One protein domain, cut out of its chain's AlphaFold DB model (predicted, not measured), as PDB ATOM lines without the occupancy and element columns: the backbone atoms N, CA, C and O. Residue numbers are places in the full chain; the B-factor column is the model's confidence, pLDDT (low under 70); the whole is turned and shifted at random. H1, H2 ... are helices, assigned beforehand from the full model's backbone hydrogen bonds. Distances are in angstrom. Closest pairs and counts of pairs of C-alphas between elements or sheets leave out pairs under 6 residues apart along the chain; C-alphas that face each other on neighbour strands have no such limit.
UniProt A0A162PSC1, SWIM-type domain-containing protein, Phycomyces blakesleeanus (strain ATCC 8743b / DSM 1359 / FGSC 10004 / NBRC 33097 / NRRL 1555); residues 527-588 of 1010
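AT A GLANCE: This is residues 527 to 588 of the 1010 residues of the protein "SWIM-type domain-containing protein" of Phycomyces blakesleeanus (strain ATCC 8743b / DSM 1359 / FGSC 10004 / NBRC 33097 / NRRL 1555) (UniProt A0A162PSC1). Three short helices, H1, H2 and H5, gather at one end, and from them the chain goes out as an open loop that carries H3 toward the far end and comes back through the small H4. Residues 562 to 568 stick out at that far end, and this arm makes the length of the whole. The printed part has 62 residues with five named helices in the order H1, H2, H3, H4, H5 and no named strand, and its class is all helix. It is only just loose, close to compact, with a radius of gyration of the C-alphas of 13.0 A, and it spans 40 by 20 by 16 A.

HOW THE PARTS SIT: The longest helix is H1, residues 528 to 539. With residues 534 to 539 alone it touches H5, residues 578 to 588, where the closest C-alphas, those of Val 538 and Ile 585, are 6.0 A apart. H1 and H5 run the same way at a steep tilt of 60 degrees. H2, residues 544 to 550, only just touches H5, with 3 pairs of C-alphas within 8 A, the closest being those of Trp 544 and Ile 581 at 6.8 A. H2 and H5 run opposite ways at a steep tilt of 66 degrees. H1 and H2 are close but not clearly touching, with the C-alphas of His 537 and Ile 547 closest at 7.1 A. H4, residues 572 to 575, is also close to H1 but not clearly touching, the closest C-alphas being those of Ala 530 and Ser 572 at 6.3 A. H3, residues 555 to 563, is apart from H1, H2, H4 and H5. In H1, H2, H3 and H5 every O i to N i+4 pair is within hydrogen-bond range; H4 is too short for such a pair, and its 1 pair of O i and N i+3 is within range.

IN THESE COORDINATES: H1 begins at C-alpha 528 (185.964, 203.816, 138.176) and is 16.3 A from first to last C-alpha. H2 measures 9.7 A, H3 12.3 A and H4 5.0 A. H3 ends at C-alpha 563 (200.858, 206.679, 161.459). H5 measures 15.4 A and ends at C-alpha 588 (189.923, 213.120, 124.483).

THE WHOLE: The two C-alphas farthest apart are those of Met 565 and Arg 588, at 40.2 A. The printed part has no cut. The links H1 to H2, H2 to H3 and H4 to H5 are tight, and H3 to H4, with 8 residues, is short. Mean pLDDT of the printed part is 74.7, and residues 554 to 574 are under 70.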
ATOM      1  N   SER A 527     190.322 202.630 140.038       71.38
ATOM      2  CA  SER A 527     188.887 202.589 140.331       71.38
ATOM      3  C   SER A 527     188.089 203.412 139.309       71.38
ATOM      4  O   SER A 527     188.636 204.297 138.628       71.38
ATOM      5  N   GLU A 528     186.795 203.120 139.164       71.25
ATOM      6  CA  GLU A 528     185.964 203.816 138.176       71.25
ATOM      7  C   GLU A 528     185.763 205.286 138.566       71.25
ATOM      8  O   GLU A 528     185.807 206.159 137.702       71.25
ATOM      9  N   GLU A 529     185.689 205.588 139.861       73.25
ATOM     10  CA  GLU A 529     185.615 206.946 140.410       73.25
ATOM     11  C   GLU A 529     186.863 207.740 140.020       73.25
ATOM     12  O   GLU A 529     186.763 208.873 139.547       73.25
ATOM     13  N   ALA A 530     188.051 207.136 140.149       77.81
ATOM     14  CA  ALA A 530     189.304 207.767 139.752       77.81
ATOM     15  C   ALA A 530     189.346 208.041 138.239       77.81
ATOM     16  O   ALA A 530     189.802 209.102 137.808       77.81
ATOM     17  N   ARG A 531     188.841 207.115 137.415       81.12
ATOM     18  CA  ARG A 531     188.726 207.296 135.957       81.12
ATOM     19  C   ARG A 531     187.743 208.401 135.576       81.12
ATOM     20  O   ARG A 531     188.088 209.227 134.729       81.12
ATOM     21  N   ILE A 532     186.559 208.433 136.187       83.06
ATOM     22  CA  ILE A 532     185.552 209.484 135.980       83.06
ATOM     23  C   ILE A 532     186.149 210.838 136.369       83.06
ATOM     24  O   ILE A 532     186.171 211.754 135.548       83.06
ATOM     25  N   TRP A 533     186.755 210.928 137.555       87.50
ATOM     26  CA  TRP A 533     187.395 212.147 138.040       87.50
ATOM     27  C   TRP A 533     188.489 212.650 137.088       87.50
ATOM     28  O   TRP A 533     188.528 213.841 136.769       87.50
ATOM     29  N   ILE A 534     189.356 211.760 136.578       86.31
ATOM     30  CA  ILE A 534     190.371 212.128 135.576       86.31
ATOM     31  C   ILE A 534     189.696 212.697 134.326       86.31
ATOM     32  O   ILE A 534     190.117 213.748 133.839       86.31
ATOM     33  N   ASN A 535     188.668 212.027 133.800       86.12
ATOM     34  CA  ASN A 535     187.995 212.450 132.576       86.12
ATOM     35  C   ASN A 535     187.327 213.823 132.737       86.12
ATOM     36  O   ASN A 535     187.557 214.687 131.895       86.12
ATOM     37  N   GLU A 536     186.620 214.079 133.838       90.19
ATOM     38  CA  GLU A 536     185.994 215.381 134.118       90.19
ATOM     39  C   GLU A 536     187.013 216.531 134.170       90.19
ATOM     40  O   GLU A 536     186.800 217.620 133.630       90.19
ATOM     41  N   HIS A 537     188.163 216.308 134.812       86.56
ATOM     42  CA  HIS A 537     189.212 217.327 134.919       86.56
ATOM     43  C   HIS A 537     189.941 217.536 133.591       86.56
ATOM     44  O   HIS A 537     190.314 218.663 133.245       86.56
ATOM     45  N   VAL A 538     190.100 216.465 132.811       87.19
ATOM     46  CA  VAL A 538     190.608 216.540 131.444       87.19
ATOM     47  C   VAL A 538     189.616 217.281 130.546       87.19
ATOM     48  O   VAL A 538     190.052 218.120 129.767       87.19
ATOM     49  N   GLU A 539     188.303 217.085 130.671       86.12
ATOM     50  CA  GLU A 539     187.270 217.840 129.943       86.12
ATOM     51  C   GLU A 539     187.315 219.343 130.245       86.12
ATOM     52  O   GLU A 539     187.241 220.152 129.318       86.12
ATOM     53  N   LYS A 540     187.618 219.728 131.492       87.06
ATOM     54  CA  LYS A 540     187.868 221.123 131.914       87.06
ATOM     55  C   LYS A 540     189.162 221.748 131.351       87.06
ATOM     56  O   LYS A 540     189.540 222.845 131.751       87.06
ATOM     57  N   ASN A 541     189.846 221.096 130.404       82.81
ATOM     58  CA  ASN A 541     191.098 221.552 129.774       82.81
ATOM     59  C   ASN A 541     192.290 221.719 130.733       82.81
ATOM     60  O   ASN A 541     193.260 222.411 130.393       82.81
ATOM     61  N   LEU A 542     192.263 221.068 131.898       82.88
ATOM     62  CA  LEU A 542     193.388 221.072 132.826       82.88
ATOM     63  C   LEU A 542     194.534 220.216 132.272       82.88
ATOM     64  O   LEU A 542     194.327 219.126 131.737       82.88
ATOM     65  N   ASP A 543     195.761 220.726 132.367       79.12
ATOM     66  CA  ASP A 543     196.948 219.966 131.984       79.12
ATOM     67  C   ASP A 543     197.435 219.072 133.134       79.12
ATOM     68  O   ASP A 543     196.995 219.189 134.278       79.12
ATOM     69  N   TRP A 544     198.386 218.178 132.844       82.44
ATOM     70  CA  TRP A 544     198.978 217.310 133.866       82.44
ATOM     71  C   TRP A 544     199.496 218.093 135.077       82.44
ATOM     72  O   TRP A 544     199.425 217.590 136.189       82.44
ATOM     73  N   LYS A 545     200.027 219.309 134.898       83.38
ATOM     74  CA  LYS A 545     200.591 220.077 136.011       83.38
ATOM     75  C   LYS A 545     199.488 220.577 136.940       83.38
ATOM     76  O   LYS A 545     199.664 220.504 138.154       83.38
ATOM     77  N   ALA A 546     198.380 221.050 136.375       84.44
ATOM     78  CA  ALA A 546     197.197 221.442 137.126       84.44
ATOM     79  C   ALA A 546     196.578 220.234 137.840       84.44
ATOM     80  O   ALA A 546     196.405 220.283 139.053       84.44
ATOM     81  N   ILE A 547     196.354 219.121 137.132       83.38
ATOM     82  CA  ILE A 547     195.749 217.926 137.737       83.38
ATOM     83  C   ILE A 547     196.675 217.312 138.795       83.38
ATOM     84  O   ILE A 547     196.226 216.979 139.882       83.38
ATOM     85  N   LYS A 548     197.992 217.268 138.557       81.69
ATOM     86  CA  LYS A 548     198.977 216.858 139.571       81.69
ATOM     87  C   LYS A 548     198.949 217.763 140.807       81.69
ATOM     88  O   LYS A 548     199.261 217.302 141.898       81.69
ATOM     89  N   GLY A 549     198.619 219.042 140.643       81.12
ATOM     90  CA  GLY A 549     198.397 219.957 141.760       81.12
ATOM     91  C   GLY A 549     197.183 219.566 142.604       81.12
ATOM     92  O   GLY A 549     197.267 219.659 143.821       81.12
ATOM     93  N   LEU A 550     196.113 219.084 141.964       82.44
ATOM     94  CA  LEU A 550     194.881 218.616 142.614       82.44
ATOM     95  C   LEU A 550     195.020 217.227 143.256       82.44
ATOM     96  O   LEU A 550     194.318 216.928 144.209       82.44
ATOM     97  N   LEU A 551     195.936 216.391 142.756       79.69
ATOM     98  CA  LEU A 551     196.267 215.081 143.337       79.69
ATOM     99  C   LEU A 551     197.148 215.172 144.590       79.69
ATOM    100  O   LEU A 551     197.535 214.144 145.146       79.69
ATOM    101  N   ARG A 552     197.529 216.383 145.014       77.81
ATOM    102  CA  ARG A 552     198.268 216.564 146.262       77.81
ATOM    103  C   ARG A 552     197.346 216.239 147.423       77.81
ATOM    104  O   ARG A 552     196.323 216.891 147.599       77.81
ATOM    105  N   LEU A 553     197.739 215.239 148.195       70.19
ATOM    106  CA  LEU A 553     197.132 214.981 149.486       70.19
ATOM    107  C   LEU A 553     197.550 216.085 150.454       70.19
ATOM    108  O   LEU A 553     198.658 216.615 150.361       70.19
ATOM    109  N   GLU A 554     196.628 216.450 151.335       69.38
ATOM    110  CA  GLU A 554     196.900 217.349 152.451       69.38
ATOM    111  C   GLU A 554     197.899 216.679 153.395       69.38
ATOM    112  O   GLU A 554     197.831 215.464 153.597       69.38
ATOM    113  N   ASP A 555     198.812 217.464 153.972       66.94
ATOM    114  CA  ASP A 555     199.880 216.944 154.834       66.94
ATOM    115  C   ASP A 555     199.306 216.141 156.019       66.94
ATOM    116  O   ASP A 555     199.835 215.089 156.356       66.94
ATOM    117  N   VAL A 556     198.132 216.536 156.529       66.94
ATOM    118  CA  VAL A 556     197.379 215.808 157.567       66.94
ATOM    119  C   VAL A 556     197.033 214.376 157.135       66.94
ATOM    120  O   VAL A 556     197.270 213.433 157.880       66.94
ATOM    121  N   LYS A 557     196.545 214.177 155.902       60.34
ATOM    122  CA  LYS A 557     196.209 212.838 155.382       60.34
ATOM    123  C   LYS A 557     197.453 211.994 155.132       60.34
ATOM    124  O   LYS A 557     197.394 210.776 155.238       60.34
ATOM    125  N   LEU A 558     198.574 212.621 154.771       63.25
ATOM    126  CA  LEU A 558     199.854 211.926 154.627       63.25
ATOM    127  C   LEU A 558     200.380 211.458 155.992       63.25
ATOM    128  O   LEU A 558     200.808 210.314 156.102       63.25
ATOM    129  N   GLU A 559     200.272 212.295 157.024       66.62
ATOM    130  CA  GLU A 559     200.646 211.950 158.400       66.62
ATOM    131  C   GLU A 559     199.733 210.861 158.991       66.62
ATOM    132  O   GLU A 559     200.222 209.906 159.593       66.62
ATOM    133  N   GLU A 560     198.416 210.925 158.765       65.94
ATOM    134  CA  GLU A 560     197.463 209.866 159.145       65.94
ATOM    135  C   GLU A 560     197.816 208.515 158.507       65.94
ATOM    136  O   GLU A 560     197.781 207.471 159.162       65.94
ATOM    137  N   MET A 561     198.196 208.533 157.227       61.06
ATOM    138  CA  MET A 561     198.638 207.342 156.512       61.06
ATOM    139  C   MET A 561     199.957 206.790 157.062       61.06
ATOM    140  O   MET A 561     200.061 205.578 157.254       61.06
ATOM    141  N   GLU A 562     200.942 207.653 157.329       61.59
ATOM    142  CA  GLU A 562     202.241 207.273 157.906       61.59
ATOM    143  C   GLU A 562     202.104 206.677 159.317       61.59
ATOM    144  O   GLU A 562     202.849 205.763 159.670       61.59
ATOM    145  N   ASN A 563     201.117 207.136 160.092       58.38
ATOM    146  CA  ASN A 563     200.858 206.679 161.459       58.38
ATOM    147  C   ASN A 563     199.948 205.434 161.541       58.38
ATOM    148  O   ASN A 563     199.870 204.792 162.591       58.38
ATOM    149  N   SER A 564     199.266 205.053 160.454       53.34
ATOM    150  CA  SER A 564     198.437 203.843 160.421       53.34
ATOM    151  C   SER A 564     199.299 202.575 160.278       53.34
ATOM    152  O   SER A 564     199.936 202.333 159.256       53.34
ATOM    153  N   MET A 565     199.313 201.704 161.298       46.28
ATOM    154  CA  MET A 565     200.123 200.465 161.295       46.28
ATOM    155  C   MET A 565     199.574 199.364 160.356       46.28
ATOM    156  O   MET A 565     200.136 198.275 160.248       46.28
ATOM    157  N   SER A 566     198.478 199.651 159.648       44.78
ATOM    158  CA  SER A 566     197.889 198.831 158.592       44.78
ATOM    159  C   SER A 566     197.302 199.755 157.521       44.78
ATOM    160  O   SER A 566     196.264 200.380 157.734       44.78
ATOM    161  N   MET A 567     197.960 199.831 156.360       47.12
ATOM    162  CA  MET A 567     197.384 200.421 155.144       47.12
ATOM    163  C   MET A 567     196.218 199.537 154.681       47.12
ATOM    164  O   MET A 567     196.417 198.589 153.922       47.12
ATOM    165  N   THR A 568     195.001 199.808 155.154       45.56
ATOM    166  CA  THR A 568     193.803 199.075 154.706       45.56
ATOM    167  C   THR A 568     193.375 199.481 153.291       45.56
ATOM    168  O   THR A 568     192.760 198.676 152.589       45.56
ATOM    169  N   SER A 569     193.746 200.683 152.828       51.56
ATOM    170  CA  SER A 569     193.575 201.136 151.442       51.56
ATOM    171  C   SER A 569     194.569 202.248 151.072       51.56
ATOM    172  O   SER A 569     194.914 203.099 151.888       51.56
ATOM    173  N   ILE A 570     195.052 202.241 149.825       62.12
ATOM    174  CA  ILE A 570     195.871 203.328 149.266       62.12
ATOM    175  C   ILE A 570     194.914 204.375 148.677       62.12
ATOM    176  O   ILE A 570     194.064 203.996 147.868       62.12
ATOM    177  N   PRO A 571     195.034 205.678 149.004       67.31
ATOM    178  CA  PRO A 571     194.182 206.701 148.414       67.31
ATOM    179  C   PRO A 571     194.274 206.690 146.892       67.31
ATOM    180  O   PRO A 571     195.372 206.696 146.325       67.31
ATOM    181  N   SER A 572     193.127 206.785 146.220       67.44
ATOM    182  CA  SER A 572     193.055 206.780 144.755       67.44
ATOM    183  C   SER A 572     193.945 207.856 144.123       67.44
ATOM    184  O   SER A 572     194.517 207.634 143.061       67.44
ATOM    185  N   ALA A 573     194.160 208.988 144.805       69.81
ATOM    186  CA  ALA A 573     195.065 210.044 144.351       69.81
ATOM    187  C   ALA A 573     196.532 209.591 144.200       69.81
ATOM    188  O   ALA A 573     197.214 210.056 143.287       69.81
ATOM    189  N   MET A 574     197.012 208.670 145.047       69.81
ATOM    190  CA  MET A 574     198.364 208.099 144.947       69.81
ATOM    191  C   MET A 574     198.478 207.038 143.847       69.81
ATOM    192  O   MET A 574     199.565 206.811 143.316       69.81
ATOM    193  N   MET A 575     197.357 206.408 143.492       71.81
ATOM    194  CA  MET A 575     197.284 205.387 142.447       71.81
ATOM    195  C   MET A 575     197.281 205.991 141.038       71.81
ATOM    196  O   MET A 575     197.727 205.347 140.090       71.81
ATOM    197  N   ILE A 576     196.811 207.236 140.888       79.38
ATOM    198  CA  ILE A 576     196.746 207.925 139.594       79.38
ATOM    199  C   ILE A 576     198.153 208.287 139.110       79.38
ATOM    200  O   ILE A 576     198.832 209.166 139.650       79.38
ATOM    201  N   GLN A 577     198.580 207.662 138.014       80.38
ATOM    202  CA  GLN A 577     199.877 207.922 137.410       80.38
ATOM    203  C   GLN A 577     199.784 208.939 136.270       80.38
ATOM    204  O   GLN A 577     198.745 209.177 135.651       80.38
ATOM    205  N   TYR A 578     200.947 209.481 135.894       82.62
ATOM    206  CA  TYR A 578     201.086 210.325 134.702       82.62
ATOM    207  C   TYR A 578     200.482 209.687 133.449       82.62
ATOM    208  O   TYR A 578     199.869 210.375 132.634       82.62
ATOM    209  N   LYS A 579     200.671 208.372 133.281       82.50
ATOM    210  CA  LYS A 579     200.199 207.647 132.100       82.50
ATOM    211  C   LYS A 579     198.679 207.631 132.011       82.50
ATOM    212  O   LYS A 579     198.177 207.721 130.898       82.50
ATOM    213  N   ASP A 580     197.968 207.563 133.131       83.88
ATOM    214  CA  ASP A 580     196.504 207.508 133.145       83.88
ATOM    215  C   ASP A 580     195.918 208.830 132.659       83.88
ATOM    216  O   ASP A 580     195.134 208.860 131.711       83.88
ATOM    217  N   ILE A 581     196.429 209.937 133.200       85.06
ATOM    218  CA  ILE A 581     196.040 211.286 132.780       85.06
ATOM    219  C   ILE A 581     196.463 211.555 131.338       85.06
ATOM    220  O   ILE A 581     195.684 212.070 130.541       85.06
ATOM    221  N   HIS A 582     197.689 211.183 130.966       83.88
ATOM    222  CA  HIS A 582     198.157 211.324 129.591       83.88
ATOM    223  C   HIS A 582     197.274 210.535 128.617       83.88
ATOM    224  O   HIS A 582     196.908 211.058 127.567       83.88
ATOM    225  N   ASN A 583     196.903 209.297 128.949       85.50
ATOM    226  CA  ASN A 583     196.027 208.478 128.118       85.50
ATOM    227  C   ASN A 583     194.624 209.083 128.015       85.50
ATOM    228  O   ASN A 583     194.093 209.102 126.911       85.50
ATOM    229  N   ALA A 584     194.064 209.620 129.102       85.69
ATOM    230  CA  ALA A 584     192.779 210.319 129.081       85.69
ATOM    231  C   ALA A 584     192.828 211.591 128.215       85.69
ATOM    232  O   ALA A 584     191.977 211.789 127.351       85.69
ATOM    233  N   ILE A 585     193.880 212.410 128.349       82.88
ATOM    234  CA  ILE A 585     194.105 213.592 127.499       82.88
ATOM    235  C   ILE A 585     194.209 213.186 126.027       82.88
ATOM    236  O   ILE A 585     193.563 213.787 125.170       82.88
ATOM    237  N   VAL A 586     195.012 212.165 125.721       82.81
ATOM    238  CA  VAL A 586     195.187 211.660 124.354       82.81
ATOM    239  C   VAL A 586     193.889 211.063 123.818       82.81
ATOM    240  O   VAL A 586     193.569 211.290 122.657       82.81
ATOM    241  N   ALA A 587     193.126 210.335 124.635       85.25
ATOM    242  CA  ALA A 587     191.831 209.781 124.257       85.25
ATOM    243  C   ALA A 587     190.835 210.894 123.926       85.25
ATOM    244  O   ALA A 587     190.232 210.854 122.860       85.25
ATOM    245  N   ARG A 588     190.744 211.936 124.762       85.88
ATOM    246  CA  ARG A 588     189.923 213.120 124.483       85.88
ATOM    247  C   ARG A 588     190.336 213.792 123.174       85.88
ATOM    248  O   ARG A 588     189.492 214.025 122.317       85.88
TER     249      ARG A 588